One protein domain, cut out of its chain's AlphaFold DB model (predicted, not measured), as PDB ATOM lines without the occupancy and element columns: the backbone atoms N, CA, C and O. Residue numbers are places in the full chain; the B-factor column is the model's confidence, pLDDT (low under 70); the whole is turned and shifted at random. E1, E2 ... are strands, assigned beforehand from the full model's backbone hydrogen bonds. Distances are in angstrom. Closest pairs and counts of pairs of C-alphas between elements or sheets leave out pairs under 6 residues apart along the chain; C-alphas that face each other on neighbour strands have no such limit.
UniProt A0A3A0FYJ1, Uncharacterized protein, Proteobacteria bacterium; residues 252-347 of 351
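What this domain is: This is residues 252 to 347 of the 351 residues of an uncharacterized protein of Proteobacteria bacterium (UniProt A0A3A0FYJ1). Two strongly twisted sheets pack face to face as a sandwich, with the strands of one crossing those of the other at 72 degrees; one sheet is built of E5, E6, E2, E1 and E9, the other of E4, E3, E7 and E8. The chain passes back and forth between the two layers, and the turn of the E3 and E4 hairpin and the loop between E1 and E2 hold the two C-alphas farthest apart. The printed part has 96 residues, with nine named strands in the order E1 to E9 and no named helix: the class is all strand. Both sheets are antiparallel, in the orders E5, E6, E2, E1, E9 and E4, E3, E7, E8. The whole is compact, with a radius of gyration of the C-alphas of 12.7 A and spans of 39 by 30 by 22 A.

Where its parts are: E1, residues 252 to 254, begins at C-alpha 252 at (204.144, 288.887, 345.666). E2 is residues 265 to 269, 13.0 A long. E3, residues 278 to 285, covers 22.3 A, and E4, residues 288 to 296, covers 23.3 A from C-alpha 288 at (212.020, 310.971, 338.046). E5 is residues 299 to 303, 13.0 A, and E6 residues 306 to 312, 18.5 A. E7, residues 321 to 327, is 19.2 A long and E8, residues 332 to 338, 19.6 A. E9, residues 344 to 346, ends at C-alpha 346 at (206.073, 292.217, 350.550).

How they stand to each other: In the five-stranded sheet, E1 and E2 form a hairpin at 154 degrees, with N 252 and O 267 2.7 A apart. E9 is an edge strand beside E1, with N 253 and O 344 at 2.9 A. On the other side of E2 is E6, with N 309 and O 268 at 2.7 A; E5, the other edge strand, forms a hairpin with E6, with N 301 and O 308 at 2.9 A. In the second sheet, E3 and E4 form a hairpin, with N 281 and O 293 at 2.8 A. E3 and E7 are antiparallel at 146 degrees, with N 280 and O 325 at 2.8 A. E7 and E8 form a hairpin, with N 324 and O 335 at 2.8 A. E4 bends by 54 degrees at residue 291 and runs on into E5 across a break of 2 residues, at 87 degrees. Between the sheets, the closest C-alphas of E2 and E7 are those of Met 268 and Met 326, 6.8 A apart.

The domain as a whole: The two C-alphas farthest apart, those of Gly 259 and Gly 286, are 39.8 A apart. The printed part has no cut and no long link. Mean pLDDT of the printed part is 84.5; residues 273 to 275, 286 to 288 and 330 are under 70.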
ATOM      1  N   SER A 252     203.148 289.899 345.978       93.81
ATOM      2  CA  SER A 252     204.144 288.887 345.666       93.81
ATOM      3  C   SER A 252     204.363 288.745 344.166       93.81
ATOM      4  O   SER A 252     203.465 288.985 343.363       93.81
ATOM      5  N   ILE A 253     205.572 288.337 343.795       93.88
ATOM      6  CA  ILE A 253     205.878 287.824 342.462       93.88
ATOM      7  C   ILE A 253     205.946 286.309 342.578       93.88
ATOM      8  O   ILE A 253     206.637 285.766 343.447       93.88
ATOM      9  N   LYS A 254     205.227 285.624 341.695       92.19
ATOM     10  CA  LYS A 254     205.261 284.177 341.542       92.19
ATOM     11  C   LYS A 254     206.003 283.859 340.237       92.19
ATOM     12  O   LYS A 254     205.541 284.282 339.179       92.19
ATOM     13  N   PRO A 255     207.148 283.158 340.292       86.44
ATOM     14  CA  PRO A 255     208.002 282.945 339.120       86.44
ATOM     15  C   PRO A 255     207.349 282.023 338.083       86.44
ATOM     16  O   PRO A 255     207.545 282.195 336.887       86.44
ATOM     17  N   LEU A 256     206.524 281.088 338.553       86.00
ATOM     18  CA  LEU A 256     205.709 280.202 337.739       86.00
ATOM     19  C   LEU A 256     204.246 280.474 338.075       86.00
ATOM     20  O   LEU A 256     203.851 280.427 339.246       86.00
ATOM     21  N   GLY A 257     203.466 280.818 337.056       75.88
ATOM     22  CA  GLY A 257     202.023 280.918 337.195       75.88
ATOM     23  C   GLY A 257     201.373 279.542 337.330       75.88
ATOM     24  O   GLY A 257     202.009 278.508 337.137       75.88
ATOM     25  N   GLU A 258     200.101 279.536 337.713       71.25
ATOM     26  CA  GLU A 258     199.307 278.323 337.915       71.25
ATOM     27  C   GLU A 258     198.058 278.348 337.030       71.25
ATOM     28  O   GLU A 258     197.551 279.415 336.660       71.25
ATOM     29  N   GLY A 259     197.545 277.158 336.711       76.38
ATOM     30  CA  GLY A 259     196.355 276.988 335.881       76.38
ATOM     31  C   GLY A 259     196.558 277.521 334.460       76.38
ATOM     32  O   GLY A 259     197.544 277.200 333.798       76.38
ATOM     33  N   LYS A 260     195.620 278.356 333.990       81.94
ATOM     34  CA  LYS A 260     195.637 278.926 332.629       81.94
ATOM     35  C   LYS A 260     196.797 279.892 332.355       81.94
ATOM     36  O   LYS A 260     197.080 280.182 331.197       81.94
ATOM     37  N   TYR A 261     197.485 280.392 333.383       84.19
ATOM     38  CA  TYR A 261     198.583 281.342 333.211       84.19
ATOM     39  C   TYR A 261     199.933 280.643 333.386       84.19
ATOM     40  O   TYR A 261     200.469 280.584 334.487       84.19
ATOM     41  N   ARG A 262     200.519 280.146 332.292       86.62
ATOM     42  CA  ARG A 262     201.842 279.485 332.284       86.62
ATOM     43  C   ARG A 262     203.020 280.472 332.220       86.62
ATOM     44  O   ARG A 262     204.013 280.225 331.548       86.62
ATOM     45  N   GLN A 263     202.900 281.616 332.888       91.50
ATOM     46  CA  GLN A 263     203.918 282.671 332.907       91.50
ATOM     47  C   GLN A 263     204.022 283.299 334.304       91.50
ATOM     48  O   GLN A 263     203.093 283.123 335.096       91.50
ATOM     49  N   PRO A 264     205.107 284.028 334.626       93.81
ATOM     50  CA  PRO A 264     205.225 284.721 335.903       93.81
ATOM     51  C   PRO A 264     203.992 285.571 336.223       93.81
ATOM     52  O   PRO A 264     203.436 286.232 335.342       93.81
ATOM     53  N   LEU A 265     203.583 285.575 337.490       94.31
ATOM     54  CA  LEU A 265     202.433 286.332 337.981       94.31
ATOM     55  C   LEU A 265     202.878 287.373 339.001       94.31
ATOM     56  O   LEU A 265     203.670 287.084 339.896       94.31
ATOM     57  N   ILE A 266     202.297 288.561 338.915       94.56
ATOM     58  CA  ILE A 266     202.251 289.510 340.021       94.56
ATOM     59  C   ILE A 266     200.918 289.284 340.736       94.56
ATOM     60  O   ILE A 266     199.860 289.246 340.105       94.56
ATOM     61  N   LEU A 267     200.982 289.105 342.050       93.31
ATOM     62  CA  LEU A 267     199.832 288.987 342.933       93.31
ATOM     63  C   LEU A 267     199.845 290.180 343.881       93.31
ATOM     64  O   LEU A 267     200.791 290.352 344.648       93.31
ATOM     65  N   MET A 268     198.811 291.005 343.850       93.25
ATOM     66  CA  MET A 268     198.681 292.178 344.718       93.25
ATOM     67  C   MET A 268     197.284 292.172 345.327       93.25
ATOM     68  O   MET A 268     196.336 291.826 344.634       93.25
ATOM     69  N   GLU A 269     197.152 292.476 346.616       90.31
ATOM     70  CA  GLU A 269     195.839 292.655 347.240       90.31
ATOM     71  C   GLU A 269     195.021 293.681 346.443       90.31
ATOM     72  O   GLU A 269     195.526 294.723 346.028       90.31
ATOM     73  N   SER A 270     193.775 293.336 346.137       88.50
ATOM     74  CA  SER A 270     192.890 294.190 345.353       88.50
ATOM     75  C   SER A 270     192.615 295.481 346.122       88.50
ATOM     76  O   SER A 270     192.376 295.476 347.332       88.50
ATOM     77  N   VAL A 271     192.633 296.607 345.410       82.50
ATOM     78  CA  VAL A 271     192.237 297.900 345.981       82.50
ATOM     79  C   VAL A 271     190.717 298.085 345.996       82.50
ATOM     80  O   VAL A 271     190.238 299.067 346.562       82.50
ATOM     81  N   GLY A 272     189.971 297.127 345.435       73.31
ATOM     82  CA  GLY A 272     188.511 297.099 345.404       73.31
ATOM     83  C   GLY A 272     187.900 298.215 344.551       73.31
ATOM     84  O   GLY A 272     188.610 298.995 343.922       73.31
ATOM     85  N   GLY A 273     186.569 298.310 344.541       63.50
ATOM     86  CA  GLY A 273     185.815 299.399 343.907       63.50
ATOM     87  C   GLY A 273     185.254 299.104 342.510       63.50
ATOM     88  O   GLY A 273     185.488 298.049 341.924       63.50
ATOM     89  N   TRP A 274     184.482 300.064 341.998       46.91
ATOM     90  CA  TRP A 274     183.892 300.054 340.659       46.91
ATOM     91  C   TRP A 274     184.959 300.460 339.633       46.91
ATOM     92  O   TRP A 274     185.345 301.626 339.580       46.91
ATOM     93  N   GLY A 275     185.478 299.513 338.849       62.41
ATOM     94  CA  GLY A 275     186.392 299.821 337.745       62.41
ATOM     95  C   GLY A 275     187.455 298.762 337.462       62.41
ATOM     96  O   GLY A 275     187.598 297.764 338.168       62.41
ATOM     97  N   GLU A 276     188.216 298.994 336.394       78.50
ATOM     98  CA  GLU A 276     189.340 298.137 336.020       78.50
ATOM     99  C   GLU A 276     190.555 298.401 336.919       78.50
ATOM    100  O   GLU A 276     191.004 299.539 337.072       78.50
ATOM    101  N   GLU A 277     191.127 297.329 337.466       86.00
ATOM    102  CA  GLU A 277     192.368 297.363 338.242       86.00
ATOM    103  C   GLU A 277     193.594 297.071 337.372       86.00
ATOM    104  O   GLU A 277     193.565 296.254 336.442       86.00
ATOM    105  N   TRP A 278     194.704 297.717 337.712       88.81
ATOM    106  CA  TRP A 278     195.952 297.654 336.962       88.81
ATOM    107  C   TRP A 278     197.143 297.627 337.905       88.81
ATOM    108  O   TRP A 278     197.110 298.224 338.981       88.81
ATOM    109  N   VAL A 279     198.228 297.008 337.443       92.12
ATOM    110  CA  VAL A 279     199.545 297.155 338.054       92.12
ATOM    111  C   VAL A 279     200.404 298.049 337.168       92.12
ATOM    112  O   VAL A 279     200.684 297.708 336.017       92.12
ATOM    113  N   ASN A 280     200.853 299.183 337.706       89.12
ATOM    114  CA  ASN A 280     201.865 300.020 337.070       89.12
ATOM    115  C   ASN A 280     203.254 299.581 337.540       89.12
ATOM    116  O   ASN A 280     203.547 299.609 338.733       89.12
ATOM    117  N   LEU A 281     204.129 299.220 336.605       90.38
ATOM    118  CA  LEU A 281     205.547 299.001 336.863       90.38
ATOM    119  C   LEU A 281     206.294 300.292 336.540       90.38
ATOM    120  O   LEU A 281     206.499 300.636 335.373       90.38
ATOM    121  N   VAL A 282     206.711 301.000 337.581       83.19
ATOM    122  CA  VAL A 282     207.352 302.308 337.487       83.19
ATOM    123  C   VAL A 282     208.849 302.159 337.735       83.19
ATOM    124  O   VAL A 282     209.288 301.669 338.780       83.19
ATOM    125  N   THR A 283     209.651 302.569 336.755       82.19
ATOM    126  CA  THR A 283     211.114 302.630 336.879       82.19
ATOM    127  C   THR A 283     211.531 304.054 337.186       82.19
ATOM    128  O   THR A 283     211.116 304.982 336.493       82.19
ATOM    129  N   TRP A 284     212.386 304.207 338.191       74.88
ATOM    130  CA  TRP A 284     212.840 305.499 338.686       74.88
ATOM    131  C   TRP A 284     214.308 305.729 338.329       74.88
ATOM    132  O   TRP A 284     215.124 304.813 338.418       74.88
ATOM    133  N   ALA A 285     214.651 306.951 337.930       74.75
ATOM    134  CA  ALA A 285     216.031 307.383 337.712       74.75
ATOM    135  C   ALA A 285     216.170 308.859 338.097       74.75
ATOM    136  O   ALA A 285     215.355 309.686 337.695       74.75
ATOM    137  N   GLY A 286     217.161 309.205 338.925       66.00
ATOM    138  CA  GLY A 286     217.362 310.596 339.361       66.00
ATOM    139  C   GLY A 286     216.150 311.214 340.079       66.00
ATOM    140  O   GLY A 286     215.947 312.428 340.029       66.00
ATOM    141  N   GLY A 287     215.314 310.375 340.710       63.19
ATOM    142  CA  GLY A 287     214.062 310.793 341.342       63.19
ATOM    143  C   GLY A 287     212.967 311.235 340.369       63.19
ATOM    144  O   GLY A 287     212.095 311.965 340.817       63.19
ATOM    145  N   LYS A 288     213.047 310.835 339.091       60.06
ATOM    146  CA  LYS A 288     212.020 310.971 338.046       60.06
ATOM    147  C   LYS A 288     211.525 309.592 337.623       60.06
ATOM    148  O   LYS A 288     212.283 308.618 337.676       60.06
ATOM    149  N   ILE A 289     210.302 309.531 337.107       70.06
ATOM    150  CA  ILE A 289     209.813 308.361 336.375       70.06
ATOM    151  C   ILE A 289     210.531 308.291 335.028       70.06
ATOM    152  O   ILE A 289     210.421 309.194 334.205       70.06
ATOM    153  N   ARG A 290     211.274 307.208 334.808       73.81
ATOM    154  CA  ARG A 290     211.944 306.916 333.534       73.81
ATOM    155  C   ARG A 290     211.041 306.132 332.587       73.81
ATOM    156  O   ARG A 290     211.111 306.310 331.380       73.81
ATOM    157  N   SER A 291     210.238 305.225 333.132       75.19
ATOM    158  CA  SER A 291     209.305 304.419 332.349       75.19
ATOM    159  C   SER A 291     208.153 303.943 333.219       75.19
ATOM    160  O   SER A 291     208.373 303.568 334.376       75.19
ATOM    161  N   LEU A 292     206.969 303.855 332.625       82.69
ATOM    162  CA  LEU A 292     205.776 303.280 333.232       82.69
ATOM    163  C   LEU A 292     205.209 302.231 332.280       82.69
ATOM    164  O   LEU A 292     204.900 302.537 331.133       82.69
ATOM    165  N   VAL A 293     205.072 300.998 332.763       85.31
ATOM    166  CA  VAL A 293     204.387 299.927 332.034       85.31
ATOM    167  C   VAL A 293     203.124 299.573 332.794       85.31
ATOM    168  O   VAL A 293     203.192 299.174 333.955       85.31
ATOM    169  N   LYS A 294     201.974 299.734 332.145       87.81
ATOM    170  CA  LYS A 294     200.669 299.424 332.720       87.81
ATOM    171  C   LYS A 294     200.265 298.017 332.305       87.81
ATOM    172  O   LYS A 294     200.176 297.733 331.114       87.81
ATOM    173  N   VAL A 295     200.008 297.149 333.276       90.19
ATOM    174  CA  VAL A 295     199.559 295.779 333.022       90.19
ATOM    175  C   VAL A 295     198.188 295.594 333.636       90.19
ATOM    176  O   VAL A 295     197.975 295.861 334.820       90.19
ATOM    177  N   ARG A 296     197.237 295.175 332.807       89.19
ATOM    178  CA  ARG A 296     195.859 294.959 333.232       89.19
ATOM    179  C   ARG A 296     195.779 293.739 334.140       89.19
ATOM    180  O   ARG A 296     196.409 292.714 333.868       89.19
ATOM    181  N   LYS A 297     194.976 293.835 335.199       91.38
ATOM    182  CA  LYS A 297     194.594 292.663 335.983       91.38
ATOM    183  C   LYS A 297     193.829 291.677 335.100       91.38
ATOM    184  O   LYS A 297     192.903 292.074 334.399       91.38
ATOM    185  N   ALA A 298     194.190 290.399 335.165       90.31
ATOM    186  CA  ALA A 298     193.472 289.367 334.431       90.31
ATOM    187  C   ALA A 298     192.208 288.920 335.178       90.31
ATOM    188  O   ALA A 298     191.130 288.890 334.600       90.31
ATOM    189  N   ASP A 299     192.325 288.604 336.469       89.19
ATOM    190  CA  ASP A 299     191.198 288.229 337.328       89.19
ATOM    191  C   ASP A 299     191.556 288.381 338.821       89.19
ATOM    192  O   ASP A 299     192.648 288.836 339.178       89.19
ATOM    193  N   ASN A 300     190.608 288.028 339.692       89.56
ATOM    194  CA  ASN A 300     190.804 287.939 341.136       89.56
ATOM    195  C   ASN A 300     190.923 286.476 341.574       89.56
ATOM    196  O   ASN A 300     190.301 285.580 341.002       89.56
ATOM    197  N   VAL A 301     191.684 286.250 342.636       86.06
ATOM    198  CA  VAL A 301     191.776 284.973 343.345       86.06
ATOM    199  C   VAL A 301     191.585 285.232 344.828       86.06
ATOM    200  O   VAL A 301     192.230 286.105 345.408       86.06
ATOM    201  N   TYR A 302     190.712 284.437 345.432       86.19
ATOM    202  CA  TYR A 302     190.533 284.408 346.872       86.19
ATOM    203  C   TYR A 302     191.580 283.488 347.490       86.19
ATOM    204  O   TYR A 302     191.714 282.331 347.093       86.19
ATOM    205  N   TYR A 303     192.337 283.995 348.456       78.88
ATOM    206  CA  TYR A 303     193.340 283.207 349.163       78.88
ATOM    207  C   TYR A 303     193.376 283.610 350.633       78.88
ATOM    208  O   TYR A 303     193.710 284.746 350.949       78.88
ATOM    209  N   ARG A 304     193.030 282.676 351.531       78.81
ATOM    210  CA  ARG A 304     193.062 282.867 352.997       78.81
ATOM    211  C   ARG A 304     192.414 284.189 353.456       78.81
ATOM    212  O   ARG A 304     193.028 284.969 354.174       78.81
ATOM    213  N   GLY A 305     191.192 284.455 352.990       79.56
ATOM    214  CA  GLY A 305     190.428 285.662 353.344       79.56
ATOM    215  C   GLY A 305     190.854 286.946 352.620       79.56
ATOM    216  O   GLY A 305     190.324 288.009 352.915       79.56
ATOM    217  N   MET A 306     191.792 286.868 351.672       81.19
ATOM    218  CA  MET A 306     192.246 288.006 350.866       81.19
ATOM    219  C   MET A 306     191.729 287.895 349.434       81.19
ATOM    220  O   MET A 306     191.644 286.792 348.891       81.19
ATOM    221  N   ILE A 307     191.477 289.041 348.799       87.69
ATOM    222  CA  ILE A 307     191.229 289.139 347.358       87.69
ATOM    223  C   ILE A 307     192.517 289.616 346.703       87.69
ATOM    224  O   ILE A 307     192.934 290.753 346.904       87.69
ATOM    225  N   LEU A 308     193.165 288.748 345.933       88.69
ATOM    226  CA  LEU A 308     194.399 289.071 345.229       88.69
ATOM    227  C   LEU A 308     194.107 289.254 343.740       88.69
ATOM    228  O   LEU A 308     193.578 288.362 343.078       88.69
ATOM    229  N   ALA A 309     194.502 290.399 343.202       91.75
ATOM    230  CA  ALA A 309     194.566 290.649 341.778       91.75
ATOM    231  C   ALA A 309     195.704 289.827 341.157       91.75
ATOM    232  O   ALA A 309     196.874 289.979 341.527       91.75
ATOM    233  N   ARG A 310     195.358 288.967 340.194       92.00
ATOM    234  CA  ARG A 310     196.307 288.202 339.377       92.00
ATOM    235  C   ARG A 310     196.650 288.978 338.119       92.00
ATOM    236  O   ARG A 310     195.788 289.233 337.278       92.00
ATOM    237  N   VAL A 311     197.928 289.308 337.969       93.88
ATOM    238  CA  VAL A 311     198.441 290.051 336.816       93.88
ATOM    239  C   VAL A 311     199.531 289.229 336.125       93.88
ATOM    240  O   VAL A 311     200.620 289.069 336.680       93.88
ATOM    241  N   PRO A 312     199.265 288.682 334.929       93.31
ATOM    242  CA  PRO A 312     200.274 287.978 334.152       93.31
ATOM    243  C   PRO A 312     201.385 288.933 333.707       93.31
ATOM    244  O   PRO A 312     201.118 289.977 333.121       93.31
ATOM    245  N   ALA A 313     202.634 288.588 334.013       90.81
ATOM    246  CA  ALA A 313     203.753 289.530 333.991       90.81
ATOM    247  C   ALA A 313     204.975 289.048 333.192       90.81
ATOM    248  O   ALA A 313     206.038 289.666 333.272       90.81
ATOM    249  N   GLY A 314     204.848 287.973 332.405       84.62
ATOM    250  CA  GLY A 314     205.979 287.356 331.700       84.62
ATOM    251  C   GLY A 314     206.786 288.338 330.846       84.62
ATOM    252  O   GLY A 314     208.010 288.353 330.914       84.62
ATOM    253  N   GLY A 315     206.112 289.236 330.120       85.94
ATOM    254  CA  GLY A 315     206.775 290.210 329.247       85.94
ATOM    255  C   GLY A 315     207.406 291.419 329.951       85.94
ATOM    256  O   GLY A 315     208.192 292.131 329.320       85.94
ATOM    257  N   VAL A 316     207.080 291.675 331.226       89.06
ATOM    258  CA  VAL A 316     207.406 292.944 331.914       89.06
ATOM    259  C   VAL A 316     208.419 292.802 333.053       89.06
ATOM    260  O   VAL A 316     208.974 293.803 333.516       89.06
ATOM    261  N   LEU A 317     208.714 291.574 333.487       92.19
ATOM    262  CA  LEU A 317     209.737 291.279 334.493       92.19
ATOM    263  C   LEU A 317     211.139 291.224 333.858       92.19
ATOM    264  O   LEU A 317     211.727 290.157 333.700       92.19
ATOM    265  N   ARG A 318     211.676 292.398 333.493       87.62
ATOM    266  CA  ARG A 318     212.968 292.566 332.792       87.62
ATOM    267  C   ARG A 318     214.094 293.167 333.649       87.62
ATOM    268  O   ARG A 318     214.722 294.145 333.255       87.62
ATOM    269  N   GLY A 319     214.335 292.592 334.822       85.69
ATOM    270  CA  GLY A 319     215.394 292.979 335.754       85.69
ATOM    271  C   GLY A 319     215.253 294.384 336.363       85.69
ATOM    272  O   GLY A 319     214.432 295.212 335.958       85.69
ATOM    273  N   GLY A 320     216.087 294.645 337.369       90.25
ATOM    274  CA  GLY A 320     216.161 295.925 338.070       90.25
ATOM    275  C   GLY A 320     215.020 296.164 339.062       90.25
ATOM    276  O   GLY A 320     213.922 295.620 338.954       90.25
ATOM    277  N   ARG A 321     215.269 297.019 340.056       91.50
ATOM    278  CA  ARG A 321     214.251 297.383 341.050       91.50
ATOM    279  C   ARG A 321     213.225 298.340 340.445       91.50
ATOM    280  O   ARG A 321     213.599 299.346 339.847       91.50
ATOM    281  N   LYS A 322     211.940 298.033 340.622       91.81
ATOM    282  CA  LYS A 322     210.809 298.844 340.149       91.81
ATOM    283  C   LYS A 322     209.774 299.007 341.256       91.81
ATOM    284  O   LYS A 322     209.600 298.115 342.092       91.81
ATOM    285  N   THR A 323     209.081 300.139 341.242       89.25
ATOM    286  CA  THR A 323     207.865 300.318 342.036       89.25
ATOM    287  C   THR A 323     206.717 299.629 341.307       89.25
ATOM    288  O   THR A 323     206.530 299.849 340.114       89.25
ATOM    289  N   PHE A 324     205.958 298.804 342.016       92.44
ATOM    290  CA  PHE A 324     204.750 298.151 341.523       92.44
ATOM    291  C   PHE A 324     203.567 298.810 342.214       92.44
ATOM    292  O   PHE A 324     203.468 298.721 343.437       92.44
ATOM    293  N   GLU A 325     202.706 299.486 341.459       88.31
ATOM    294  CA  GLU A 325     201.537 300.188 341.993       88.31
ATOM    295  C   GLU A 325     200.256 299.463 341.589       88.31
ATOM    296  O   GLU A 325     199.975 299.360 340.398       88.31
ATOM    297  N   MET A 326     199.474 298.996 342.560       89.88
ATOM    298  CA  MET A 326     198.115 298.518 342.315       89.88
ATOM    299  C   MET A 326     197.169 299.711 342.344       89.88
ATOM    300  O   MET A 326     197.147 300.423 343.345       89.88
ATOM    301  N   THR A 327     196.386 299.927 341.286       83.44
ATOM    302  CA  THR A 327     195.425 301.033 341.218       83.44
ATOM    303  C   THR A 327     194.151 300.683 340.457       83.44
ATOM    304  O   THR A 327     194.184 299.942 339.476       83.44
ATOM    305  N   ASN A 328     193.039 301.286 340.872       78.81
ATOM    306  CA  ASN A 328     191.753 301.313 340.163       78.81
ATOM    307  C   ASN A 328     191.410 302.730 339.638       78.81
ATOM    308  O   ASN A 328     190.271 303.000 339.274       78.81
ATOM    309  N   GLY A 329     192.362 303.673 339.674       70.75
ATOM    310  CA  GLY A 329     192.119 305.077 339.329       70.75
ATOM    311  C   GLY A 329     191.454 305.920 340.423       70.75
ATOM    312  O   GLY A 329     191.103 307.061 340.157       70.75
ATOM    313  N   THR A 330     191.293 305.413 341.645       68.44
ATOM    314  CA  THR A 330     190.859 306.200 342.821       68.44
ATOM    315  C   THR A 330     191.675 305.855 344.064       68.44
ATOM    316  O   THR A 330     192.118 306.735 344.792       68.44
ATOM    317  N   SER A 331     191.946 304.573 344.256       74.75
ATOM    318  CA  SER A 331     192.815 304.002 345.269       74.75
ATOM    319  C   SER A 331     194.102 303.515 344.622       74.75
ATOM    320  O   SER A 331     194.108 302.999 343.497       74.75
ATOM    321  N   VAL A 332     195.208 303.667 345.342       78.00
ATOM    322  CA  VAL A 332     196.493 303.132 344.913       78.00
ATOM    323  C   VAL A 332     197.390 302.848 346.108       78.00
ATOM    324  O   VAL A 332     197.409 303.593 347.084       78.00
ATOM    325  N   TYR A 333     198.131 301.750 346.030       82.25
ATOM    326  CA  TYR A 333     199.261 301.489 346.913       82.25
ATOM    327  C   TYR A 333     200.406 300.900 346.109       82.25
ATOM    328  O   TYR A 333     200.214 300.363 345.016       82.25
ATOM    329  N   SER A 334     201.611 300.997 346.660       84.44
ATOM    330  CA  SER A 334     202.811 300.599 345.952       84.44
ATOM    331  C   SER A 334     203.766 299.780 346.812       84.44
ATOM    332  O   SER A 334     203.866 299.941 348.028       84.44
ATOM    333  N   VAL A 335     204.495 298.883 346.158       88.25
ATOM    334  CA  VAL A 335     205.564 298.073 346.754       88.25
ATOM    335  C   VAL A 335     206.813 298.154 345.885       88.25
ATOM    336  O   VAL A 335     206.756 298.564 344.729       88.25
ATOM    337  N   CYS A 336     207.960 297.752 346.427       90.12
ATOM    338  CA  CYS A 336     209.183 297.624 345.639       90.12
ATOM    339  C   CYS A 336     209.553 296.155 345.463       90.12
ATOM    340  O   CYS A 336     209.747 295.462 346.463       90.12
ATOM    341  N   PHE A 337     209.762 295.736 344.218       93.94
ATOM    342  CA  PHE A 337     210.375 294.451 343.890       93.94
ATOM    343  C   PHE A 337     211.508 294.625 342.885       93.94
ATOM    344  O   PHE A 337     211.586 295.624 342.168       93.94
ATOM    345  N   ASN A 338     212.386 293.630 342.815       94.56
ATOM    346  CA  ASN A 338     213.174 293.400 341.617       94.56
ATOM    347  C   ASN A 338     212.230 292.867 340.531       94.56
ATOM    348  O   ASN A 338     211.486 291.921 340.774       94.56
ATOM    349  N   ALA A 339     212.229 293.457 339.344       92.56
ATOM    350  CA  ALA A 339     211.384 293.028 338.239       92.56
ATOM    351  C   ALA A 339     211.978 291.793 337.557       92.56
ATOM    352  O   ALA A 339     212.265 291.813 336.374       92.56
ATOM    353  N   SER A 340     212.201 290.722 338.307       93.12
ATOM    354  CA  SER A 340     212.690 289.440 337.810       93.12
ATOM    355  C   SER A 340     211.641 288.355 338.055       93.12
ATOM    356  O   SER A 340     210.840 288.482 338.988       93.12
ATOM    357  N   PRO A 341     211.632 287.269 337.261       91.56
ATOM    358  CA  PRO A 341     210.764 286.115 337.484       91.56
ATOM    359  C   PRO A 341     211.296 285.261 338.647       91.56
ATOM    360  O   PRO A 341     211.549 284.072 338.504       91.56
ATOM    361  N   VAL A 342     211.503 285.882 339.809       90.44
ATOM    362  CA  VAL A 342     211.951 285.241 341.048       90.44
ATOM    363  C   VAL A 342     210.922 285.527 342.126       90.44
ATOM    364  O   VAL A 342     210.368 286.630 342.198       90.44
ATOM    365  N   ARG A 343     210.669 284.530 342.978       91.38
ATOM    366  CA  ARG A 343     209.708 284.663 344.067       91.38
ATOM    367  C   ARG A 343     210.117 285.794 345.006       91.38
ATOM    368  O   ARG A 343     211.188 285.762 345.597       91.38
ATOM    369  N   GLN A 344     209.228 286.764 345.166       92.44
ATOM    370  CA  GLN A 344     209.390 287.893 346.083       92.44
ATOM    371  C   GLN A 344     208.063 288.145 346.789       92.44
ATOM    372  O   GLN A 344     207.006 287.890 346.218       92.44
ATOM    373  N   ARG A 345     208.105 288.606 348.039       91.38
ATOM    374  CA  ARG A 345     206.923 288.896 348.859       91.38
ATOM    375  C   ARG A 345     207.145 290.212 349.599       91.38
ATOM    376  O   ARG A 345     208.260 290.498 350.024       91.38
ATOM    377  N   ALA A 346     206.090 290.997 349.756       83.62
ATOM    378  CA  ALA A 346     206.073 292.217 350.550       83.62
ATOM    379  C   ALA A 346     204.837 292.235 351.456       83.62
ATOM    380  O   ALA A 346     203.764 291.777 351.057       83.62
ATOM    381  N   ASN A 347     205.017 292.789 352.659       71.12
ATOM    382  CA  ASN A 347     203.977 293.036 353.663       71.12
ATOM    383  C   ASN A 347     203.181 291.793 354.101       71.12
ATOM    384  O   ASN A 347     201.989 291.882 354.354       71.12
TER     385      ASN A 347